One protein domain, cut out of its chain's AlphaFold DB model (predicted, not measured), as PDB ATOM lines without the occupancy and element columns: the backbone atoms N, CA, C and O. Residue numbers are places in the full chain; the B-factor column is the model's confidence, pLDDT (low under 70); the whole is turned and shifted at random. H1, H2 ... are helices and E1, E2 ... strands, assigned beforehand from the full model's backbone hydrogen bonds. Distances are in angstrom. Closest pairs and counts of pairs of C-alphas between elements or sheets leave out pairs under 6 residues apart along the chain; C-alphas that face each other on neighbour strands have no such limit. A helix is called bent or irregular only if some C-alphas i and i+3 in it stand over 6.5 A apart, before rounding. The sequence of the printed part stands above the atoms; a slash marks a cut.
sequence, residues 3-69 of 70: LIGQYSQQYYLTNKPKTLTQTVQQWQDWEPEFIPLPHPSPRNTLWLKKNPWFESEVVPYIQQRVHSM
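Overview. This is residues 3 to 69 of the 70 residues of a protein of Vibrio alginolyticus (UniProt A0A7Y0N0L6). A short strand, E1, lies in the middle, with three short helices, H1, H2 and H3, set round one side of it. On another side the longest helix, H5, passes by, and H4, farther out beyond the last residue of E1, makes a corner with the beginning of H5. No helix touches another, and the first printed residues, 3 to 4, pair in parallel with residues 36 to 37 of E1. The printed part has 67 residues, with five named helices and one named strand in the order H1, H2, H3, E1, H4, H5, and the class is mostly helix. It is compact, with a radius of gyration of the C-alphas of 11.7 A, and its C-alphas span 31 by 27 by 17 A.

Along the chain. H1 is residues 5 to 12, 11.4 A from first to last C-alpha, and begins at C-alpha 5 (17.439, 3.685, 6.562). H2 is residues 20 to 25, and H3 is residues 27 to 30. E1 is residues 35 to 37, 6.4 A long, with C-alpha 35 at (22.064, 13.424, 8.299). H4, residues 42 to 50, is 14.1 A long and irregular: C-alphas 43 and 46 are 7.1 A apart. H5, residues 53 to 67, is 20.7 A long and only just irregular, with C-alphas 56 and 59 6.53 A apart; it ends at C-alpha 67 (26.893, 17.156, 22.499).

Arrangement. E1 pairs with no named strand. Its closest C-alphas to H1 are those of Leu 37 and Gly 5, 6.2 A apart. To H2 they are those of Pro 36 and Val 24, 5.4 A apart, and to H3 those of Ile 35 and Trp 27, 5.7 A apart. E1 and H5 are near each other, while E1 and H4 are apart. H1 and H2 are close but not clearly touching, Gln 6 and Leu 20 having the closest C-alphas at 7.1 A; their lines are only just about perpendicular, at 73 degrees. H2 and H3 meet only through their link. H4 and H5 are close but not clearly touching, with the C-alphas of Leu 48 and Phe 54 closest at 7.0 A. They run opposite ways at a steep tilt of 66 degrees. H1 is apart from H3, H4 and H5. Every O i to N i+4 pair is within hydrogen-bond range in H1 and H2, against 3 of 5 in H4 and 9 of 11 in H5; H3 is too short for such a pair.

Size, cuts and confidence. The two C-alphas farthest apart, those of Lys 18 and Met 69, are 32.0 A apart. The printed part runs from residue 3 to 69 and has no cut. No link is long; the link from H1 to H2 is short, and the others are tight. The mean pLDDT of the printed part of this model is 95.9, and no printed residue is under 70.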
ATOM      1  N   LEU A   3      18.273  10.656   9.553       98.00
ATOM      2  CA  LEU A   3      17.476   9.884   8.591       98.00
ATOM      3  C   LEU A   3      18.001   8.452   8.484       98.00
ATOM      4  O   LEU A   3      18.905   8.143   7.704       98.00
ATOM      5  N   ILE A   4      17.432   7.567   9.297       97.12
ATOM      6  CA  ILE A   4      17.897   6.187   9.430       97.12
ATOM      7  C   ILE A   4      17.175   5.294   8.414       97.12
ATOM      8  O   ILE A   4      15.947   5.169   8.429       97.12
ATOM      9  N   GLY A   5      17.948   4.637   7.550       94.00
ATOM     10  CA  GLY A   5      17.439   3.685   6.562       94.00
ATOM     11  C   GLY A   5      16.820   4.320   5.311       94.00
ATOM     12  O   GLY A   5      16.584   5.521   5.222       94.00
ATOM     13  N   GLN A   6      16.557   3.484   4.306       92.44
ATOM     14  CA  GLN A   6      16.200   3.944   2.961       92.44
ATOM     15  C   GLN A   6      14.863   4.695   2.893       92.44
ATOM     16  O   GLN A   6      14.762   5.660   2.142       92.44
ATOM     17  N   TYR A   7      13.849   4.272   3.652       94.69
ATOM     18  CA  TYR A   7      12.518   4.882   3.574       94.69
ATOM     19  C   TYR A   7      12.521   6.346   4.020       94.69
ATOM     20  O   TYR A   7      11.961   7.194   3.330       94.69
ATOM     21  N   SER A   8      13.203   6.661   5.124       97.12
ATOM     22  CA  SER A   8      13.328   8.043   5.599       97.12
ATOM     23  C   SER A   8      14.138   8.890   4.614       97.12
ATOM     24  O   SER A   8      13.707   9.973   4.231       97.12
ATOM     25  N   GLN A   9      15.258   8.366   4.117       97.19
ATOM     26  CA  GLN A   9      16.083   9.054   3.122       97.19
ATOM     27  C   GLN A   9      15.319   9.335   1.825       97.19
ATOM     28  O   GLN A   9      15.447  10.415   1.269       97.19
ATOM     29  N   GLN A  10      14.516   8.389   1.334       95.88
ATOM     30  CA  GLN A  10      13.715   8.576   0.121       95.88
ATOM     31  C   GLN A  10      12.606   9.615   0.300       95.88
ATOM     32  O   GLN A  10      12.263  10.294  -0.660       95.88
ATOM     33  N   TYR A  11      12.043   9.719   1.502       96.94
ATOM     34  CA  TYR A  11      10.982  10.678   1.782       96.94
ATOM     35  C   TYR A  11      11.516  12.110   1.911       96.94
ATOM     36  O   TYR A  11      10.912  13.035   1.380       96.94
ATOM     37  N   TYR A  12      12.640  12.296   2.610       97.56
ATOM     38  CA  TYR A  12      13.136  13.631   2.963       97.56
ATOM     39  C   TYR A  12      14.210  14.181   2.016       97.56
ATOM     40  O   TYR A  12      14.329  15.396   1.886       97.56
ATOM     41  N   LEU A  13      15.009  13.333   1.360       96.75
ATOM     42  CA  LEU A  13      16.121  13.809   0.537       96.75
ATOM     43  C   LEU A  13      15.703  13.989  -0.922       96.75
ATOM     44  O   LEU A  13      15.336  13.033  -1.609       96.75
ATOM     45  N   THR A  14      15.854  15.213  -1.420       92.31
ATOM     46  CA  THR A  14      15.679  15.527  -2.843       92.31
ATOM     47  C   THR A  14      16.978  15.247  -3.604       92.31
ATOM     48  O   THR A  14      18.062  15.487  -3.080       92.31
ATOM     49  N   ASN A  15      16.886  14.732  -4.838       88.81
ATOM     50  CA  ASN A  15      18.032  14.435  -5.719       88.81
ATOM     51  C   ASN A  15      19.108  13.510  -5.118       88.81
ATOM     52  O   ASN A  15      20.258  13.530  -5.553       88.81
ATOM     53  N   LYS A  16      18.745  12.673  -4.138       93.94
ATOM     54  CA  LYS A  16      19.704  11.773  -3.496       93.94
ATOM     55  C   LYS A  16      20.297  10.755  -4.486       93.94
ATOM     56  O   LYS A  16      19.600  10.309  -5.407       93.94
ATOM     57  N   PRO A  17      21.531  10.283  -4.252       95.25
ATOM     58  CA  PRO A  17      22.120   9.210  -5.039       95.25
ATOM     59  C   PRO A  17      21.283   7.924  -5.071       95.25
ATOM     60  O   PRO A  17      20.436   7.641  -4.211       95.25
ATOM     61  N   LYS A  18      21.583   7.079  -6.064       93.25
ATOM     62  CA  LYS A  18      20.908   5.785  -6.247       93.25
ATOM     63  C   LYS A  18      21.185   4.811  -5.102       93.25
ATOM     64  O   LYS A  18      20.308   4.028  -4.751       93.25
ATOM     65  N   THR A  19      22.388   4.841  -4.526       95.38
ATOM     66  CA  THR A  19      22.813   3.859  -3.519       95.38
ATOM     67  C   THR A  19      22.860   4.450  -2.113       95.38
ATOM     68  O   THR A  19      23.131   5.640  -1.931       95.38
ATOM     69  N   LEU A  20      22.633   3.597  -1.105       94.62
ATOM     70  CA  LEU A  20      22.777   3.966   0.307       94.62
ATOM     71  C   LEU A  20      24.187   4.484   0.596       94.62
ATOM     72  O   LEU A  20      24.323   5.523   1.224       94.62
ATOM     73  N   THR A  21      25.221   3.790   0.110       96.69
ATOM     74  CA  THR A  21      26.613   4.178   0.361       96.69
ATOM     75  C   THR A  21      26.898   5.586  -0.138       96.69
ATOM     76  O   THR A  21      27.383   6.393   0.638       96.69
ATOM     77  N   GLN A  22      26.539   5.905  -1.386       97.19
ATOM     78  CA  GLN A  22      26.748   7.250  -1.932       97.19
ATOM     79  C   GLN A  22      25.949   8.304  -1.166       97.19
ATOM     80  O   GLN A  22      26.474   9.370  -0.880       97.19
ATOM     81  N   THR A  23      24.702   7.987  -0.798       97.31
ATOM     82  CA  THR A  23      23.866   8.896   0.001       97.31
ATOM     83  C   THR A  23      24.519   9.187   1.354       97.31
ATOM     84  O   THR A  23      24.622  10.335   1.747       97.31
ATOM     85  N   VAL A  24      24.995   8.170   2.073       97.12
ATOM     86  CA  VAL A  24      25.645   8.368   3.379       97.12
ATOM     87  C   VAL A  24      27.021   9.019   3.224       97.12
ATOM     88  O   VAL A  24      27.432   9.760   4.099       97.12
ATOM     89  N   GLN A  25      27.738   8.772   2.129       97.19
ATOM     90  CA  GLN A  25      29.056   9.363   1.887       97.19
ATOM     91  C   GLN A  25      28.981  10.866   1.591       97.19
ATOM     92  O   GLN A  25      29.917  11.588   1.905       97.19
ATOM     93  N   GLN A  26      27.869  11.331   1.018       96.81
ATOM     94  CA  GLN A  26      27.594  12.740   0.708       96.81
ATOM     95  C   GLN A  26      26.790  13.432   1.819       96.81
ATOM     96  O   GLN A  26      26.057  14.380   1.562       96.81
ATOM     97  N   TRP A  27      26.852  12.934   3.057       96.56
ATOM     98  CA  TRP A  27      25.991  13.386   4.153       96.56
ATOM     99  C   TRP A  27      26.058  14.899   4.420       96.56
ATOM    100  O   TRP A  27      25.069  15.460   4.894       96.56
ATOM    101  N   GLN A  28      27.178  15.551   4.092       96.56
ATOM    102  CA  GLN A  28      27.366  16.997   4.216       96.56
ATOM    103  C   GLN A  28      26.424  17.804   3.308       96.56
ATOM    104  O   GLN A  28      26.069  18.924   3.650       96.56
ATOM    105  N   ASP A  29      25.940  17.243   2.197       96.44
ATOM    106  CA  ASP A  29      25.064  17.966   1.259       96.44
ATOM    107  C   ASP A  29      23.703  18.335   1.871       96.44
ATOM    108  O   ASP A  29      23.004  19.216   1.367       96.44
ATOM    109  N   TRP A  30      23.312  17.661   2.955       95.50
ATOM    110  CA  TRP A  30      22.050  17.910   3.656       95.50
ATOM    111  C   TRP A  30      22.241  18.431   5.078       95.50
ATOM    112  O   TRP A  30      21.256  18.672   5.784       95.50
ATOM    113  N   GLU A  31      23.484  18.623   5.516       93.44
ATOM    114  CA  GLU A  31      23.735  19.242   6.805       93.44
ATOM    115  C   GLU A  31      23.381  20.750   6.767       93.44
ATOM    116  O   GLU A  31      23.463  21.386   5.720       93.44
ATOM    117  N   PRO A  32      22.977  21.363   7.894       94.50
ATOM    118  CA  PRO A  32      22.713  20.731   9.173       94.50
ATOM    119  C   PRO A  32      21.323  20.070   9.237       94.50
ATOM    120  O   PRO A  32      21.034  19.355  10.195       94.50
ATOM    121  N   GLU A  33      20.432  20.272   8.280       96.12
ATOM    122  CA  GLU A  33      19.028  19.875   8.424       96.12
ATOM    123  C   GLU A  33      18.835  18.355   8.566       96.12
ATOM    124  O   GLU A  33      18.175  17.890   9.507       96.12
ATOM    125  N   PHE A  34      19.498  17.564   7.724       97.50
ATOM    126  CA  PHE A  34      19.409  16.107   7.702       97.50
ATOM    127  C   PHE A  34      20.782  15.443   7.692       97.50
ATOM    128  O   PHE A  34      21.708  15.915   7.049       97.50
ATOM    129  N   ILE A  35      20.891  14.299   8.366       97.81
ATOM    130  CA  ILE A  35      22.064  13.424   8.299       97.81
ATOM    131  C   ILE A  35      21.586  12.013   7.927       97.81
ATOM    132  O   ILE A  35      20.924  11.367   8.751       97.81
ATOM    133  N   PRO A  36      21.848  11.526   6.697       97.88
ATOM    134  CA  PRO A  36      21.482  10.175   6.284       97.88
ATOM    135  C   PRO A  36      22.363   9.123   6.945       97.88
ATOM    136  O   PRO A  36      23.585   9.197   6.889       97.88
ATOM    137  N   LEU A  37      21.735   8.092   7.512       97.56
ATOM    138  CA  LEU A  37      22.425   6.996   8.182       97.56
ATOM    139  C   LEU A  37      21.993   5.623   7.664       97.56
ATOM    140  O   LEU A  37      20.815   5.407   7.346       97.56
ATOM    141  N   PRO A  38      22.925   4.652   7.621       96.31
ATOM    142  CA  PRO A  38      22.569   3.262   7.399       96.31
ATOM    143  C   PRO A  38      21.641   2.767   8.521       96.31
ATOM    144  O   PRO A  38      21.701   3.235   9.656       96.31
ATOM    145  N   HIS A  39      20.779   1.790   8.225       95.12
ATOM    146  CA  HIS A  39      19.955   1.174   9.270       95.12
ATOM    147  C   HIS A  39      20.851   0.430  10.284       95.12
ATOM    148  O   HIS A  39      21.723  -0.333   9.848       95.12
ATOM    149  N   PRO A  40      20.625   0.558  11.608       91.12
ATOM    150  CA  PRO A  40      21.398  -0.128  12.646       91.12
ATOM    151  C   PRO A  40      20.973  -1.601  12.764       91.12
ATOM    152  O   PRO A  40      20.405  -2.043  13.756       91.12
ATOM    153  N   SER A  41      21.176  -2.371  11.695       93.31
ATOM    154  CA  SER A  41      20.941  -3.817  11.661       93.31
ATOM    155  C   SER A  41      22.275  -4.564  11.703       93.31
ATOM    156  O   SER A  41      23.204  -4.140  11.015       93.31
ATOM    157  N   PRO A  42      22.364  -5.738  12.357       91.56
ATOM    158  CA  PRO A  42      23.528  -6.623  12.241       91.56
ATOM    159  C   PRO A  42      23.884  -6.986  10.790       91.56
ATOM    160  O   PRO A  42      25.032  -7.296  10.479       91.56
ATOM    161  N   ARG A  43      22.915  -6.899   9.866       90.56
ATOM    162  CA  ARG A  43      23.147  -7.091   8.426       90.56
ATOM    163  C   ARG A  43      24.084  -6.038   7.821       90.56
ATOM    164  O   ARG A  43      24.695  -6.306   6.790       90.56
ATOM    165  N   ASN A  44      24.243  -4.880   8.464       93.56
ATOM    166  CA  ASN A  44      25.137  -3.812   8.019       93.56
ATOM    167  C   ASN A  44      26.580  -3.944   8.511       93.56
ATOM    168  O   ASN A  44      27.418  -3.143   8.107       93.56
ATOM    169  N   THR A  45      26.929  -4.968   9.294       94.75
ATOM    170  CA  THR A  45      28.312  -5.162   9.767       94.75
ATOM    171  C   THR A  45      29.316  -5.256   8.615       94.75
ATOM    172  O   THR A  45      30.401  -4.684   8.687       94.75
ATOM    173  N   LEU A  46      28.966  -5.937   7.515       96.25
ATOM    174  CA  LEU A  46      29.836  -5.994   6.334       96.25
ATOM    175  C   LEU A  46      29.960  -4.628   5.646       96.25
ATOM    176  O   LEU A  46      31.023  -4.303   5.124       96.25
ATOM    177  N   TRP A  47      28.883  -3.842   5.637       96.56
ATOM    178  CA  TRP A  47      28.902  -2.494   5.078       96.56
ATOM    179  C   TRP A  47      29.831  -1.589   5.891       96.56
ATOM    180  O   TRP A  47      30.689  -0.955   5.290       96.56
ATOM    181  N   LEU A  48      29.746  -1.610   7.225       96.69
ATOM    182  CA  LEU A  48      30.629  -0.837   8.110       96.69
ATOM    183  C   LEU A  48      32.101  -1.200   7.884       96.69
ATOM    184  O   LEU A  48      32.921  -0.329   7.617       96.69
ATOM    185  N   LYS A  49      32.420  -2.502   7.832       96.75
ATOM    186  CA  LYS A  49      33.783  -2.980   7.531       96.75
ATOM    187  C   LYS A  49      34.315  -2.508   6.173       96.75
ATOM    188  O   LYS A  49      35.518  -2.328   6.024       96.75
ATOM    189  N   LYS A  50      33.444  -2.349   5.172       97.69
ATOM    190  CA  LYS A  50      33.811  -1.866   3.829       97.69
ATOM    191  C   LYS A  50      33.862  -0.340   3.723       97.69
ATOM    192  O   LYS A  50      34.400   0.165   2.745       97.69
ATOM    193  N   ASN A  51      33.297   0.375   4.690       97.88
ATOM    194  CA  ASN A  51      33.161   1.828   4.687       97.88
ATOM    195  C   ASN A  51      33.702   2.406   6.007       97.88
ATOM    196  O   ASN A  51      32.931   2.987   6.770       97.88
ATOM    197  N   PRO A  52      35.010   2.246   6.298       97.75
ATOM    198  CA  PRO A  52      35.593   2.668   7.577       97.75
ATOM    199  C   PRO A  52      35.465   4.180   7.827       97.75
ATOM    200  O   PRO A  52      35.367   4.601   8.975       97.75
ATOM    201  N   TRP A  53      35.370   4.976   6.754       97.94
ATOM    202  CA  TRP A  53      35.099   6.416   6.805       97.94
ATOM    203  C   TRP A  53      33.823   6.758   7.588       97.94
ATOM    204  O   TRP A  53      33.739   7.814   8.207       97.94
ATOM    205  N   PHE A  54      32.829   5.863   7.621       97.94
ATOM    206  CA  PHE A  54      31.602   6.105   8.376       97.94
ATOM    207  C   PHE A  54      31.893   6.276   9.873       97.94
ATOM    208  O   PHE A  54      31.408   7.215  10.501       97.94
ATOM    209  N   GLU A  55      32.715   5.390  10.436       96.62
ATOM    210  CA  GLU A  55      33.079   5.434  11.852       96.62
ATOM    211  C   GLU A  55      34.088   6.545  12.157       96.62
ATOM    212  O   GLU A  55      34.016   7.129  13.233       96.62
ATOM    213  N   SER A  56      35.003   6.863  11.236       97.88
ATOM    214  CA  SER A  56      36.029   7.888  11.476       97.88
ATOM    215  C   SER A  56      35.579   9.322  11.194       97.88
ATOM    216  O   SER A  56      36.192  10.246  11.715       97.88
ATOM    217  N   GLU A  57      34.541   9.530  10.380       97.69
ATOM    218  CA  GLU A  57      34.120  10.870   9.941       97.69
ATOM    219  C   GLU A  57      32.690  11.197  10.378       97.69
ATOM    220  O   GLU A  57      32.448  12.211  11.033       97.69
ATOM    221  N   VAL A  58      31.734  10.318  10.066       97.69
ATOM    222  CA  VAL A  58      30.304  10.592  10.282       97.69
ATOM    223  C   VAL A  58      29.939  10.486  11.761       97.69
ATOM    224  O   VAL A  58      29.240  11.344  12.301       97.69
ATOM    225  N   VAL A  59      30.411   9.435  12.440       97.06
ATOM    226  CA  VAL A  59      30.101   9.210  13.861       97.06
ATOM    227  C   VAL A  59      30.627  10.346  14.755       97.06
ATOM    228  O   VAL A  59      29.821  10.866  15.534       97.06
ATOM    229  N   PRO A  60      31.895  10.801  14.647       98.25
ATOM    230  CA  PRO A  60      32.396  11.914  15.454       98.25
ATOM    231  C   PRO A  60      31.627  13.214  15.218       98.25
ATOM    232  O   PRO A  60      31.299  13.908  16.179       98.25
ATOM    233  N   TYR A  61      31.264  13.508  13.965       97.69
ATOM    234  CA  TYR A  61      30.443  14.675  13.647       97.69
ATOM    235  C   TYR A  61      29.091  14.632  14.378       97.69
ATOM    236  O   TYR A  61      28.680  15.606  15.014       97.69
ATOM    237  N   ILE A  62      28.405  13.484  14.347       97.00
ATOM    238  CA  ILE A  62      27.114  13.320  15.030       97.00
ATOM    239  C   ILE A  62      27.282  13.459  16.539       97.00
ATOM    240  O   ILE A  62      26.475  14.136  17.171       97.00
ATOM    241  N   GLN A  63      28.318  12.853  17.120       97.25
ATOM    242  CA  GLN A  63      28.603  12.964  18.551       97.25
ATOM    243  C   GLN A  63      28.833  14.417  18.967       97.25
ATOM    244  O   GLN A  63      28.202  14.874  19.917       97.25
ATOM    245  N   GLN A  64      29.673  15.155  18.233       97.19
ATOM    246  CA  GLN A  64      29.931  16.571  18.494       97.19
ATOM    247  C   GLN A  64      28.638  17.384  18.440       97.19
ATOM    248  O   GLN A  64      28.375  18.205  19.316       97.19
ATOM    249  N   ARG A  65      27.808  17.127  17.432       94.94
ATOM    250  CA  ARG A  65      26.562  17.856  17.227       94.94
ATOM    251  C   ARG A  65      25.483  17.541  18.257       94.94
ATOM    252  O   ARG A  65      24.735  18.432  18.646       94.94
ATOM    253  N   VAL A  66      25.379  16.286  18.684       95.44
ATOM    254  CA  VAL A  66      24.497  15.908  19.796       95.44
ATOM    255  C   VAL A  66      24.996  16.567  21.075       95.44
ATOM    256  O   VAL A  66      24.200  17.143  21.808       95.44
ATOM    257  N   HIS A  67      26.309  16.548  21.312       97.00
ATOM    258  CA  HIS A  67      26.893  17.156  22.499       97.00
ATOM    259  C   HIS A  67      26.684  18.673  22.554       97.00
ATOM    260  O   HIS A  67      26.397  19.187  23.626       97.00
ATOM    261  N   SER A  68      26.738  19.380  21.421       95.88
ATOM    262  CA  SER A  68      26.482  20.828  21.379       95.88
ATOM    263  C   SER A  68      25.028  21.224  21.669       95.88
ATOM    264  O   SER A  68      24.731  22.413  21.722       95.88
ATOM    265  N   MET A  69      24.109  20.258  21.770       93.19
ATOM    266  CA  MET A  69      22.692  20.478  22.095       93.19
ATOM    267  C   MET A  69      22.336  20.106  23.543       93.19
ATOM    268  O   MET A  69      21.175  20.257  23.923       93.19
TER     269      MET A  69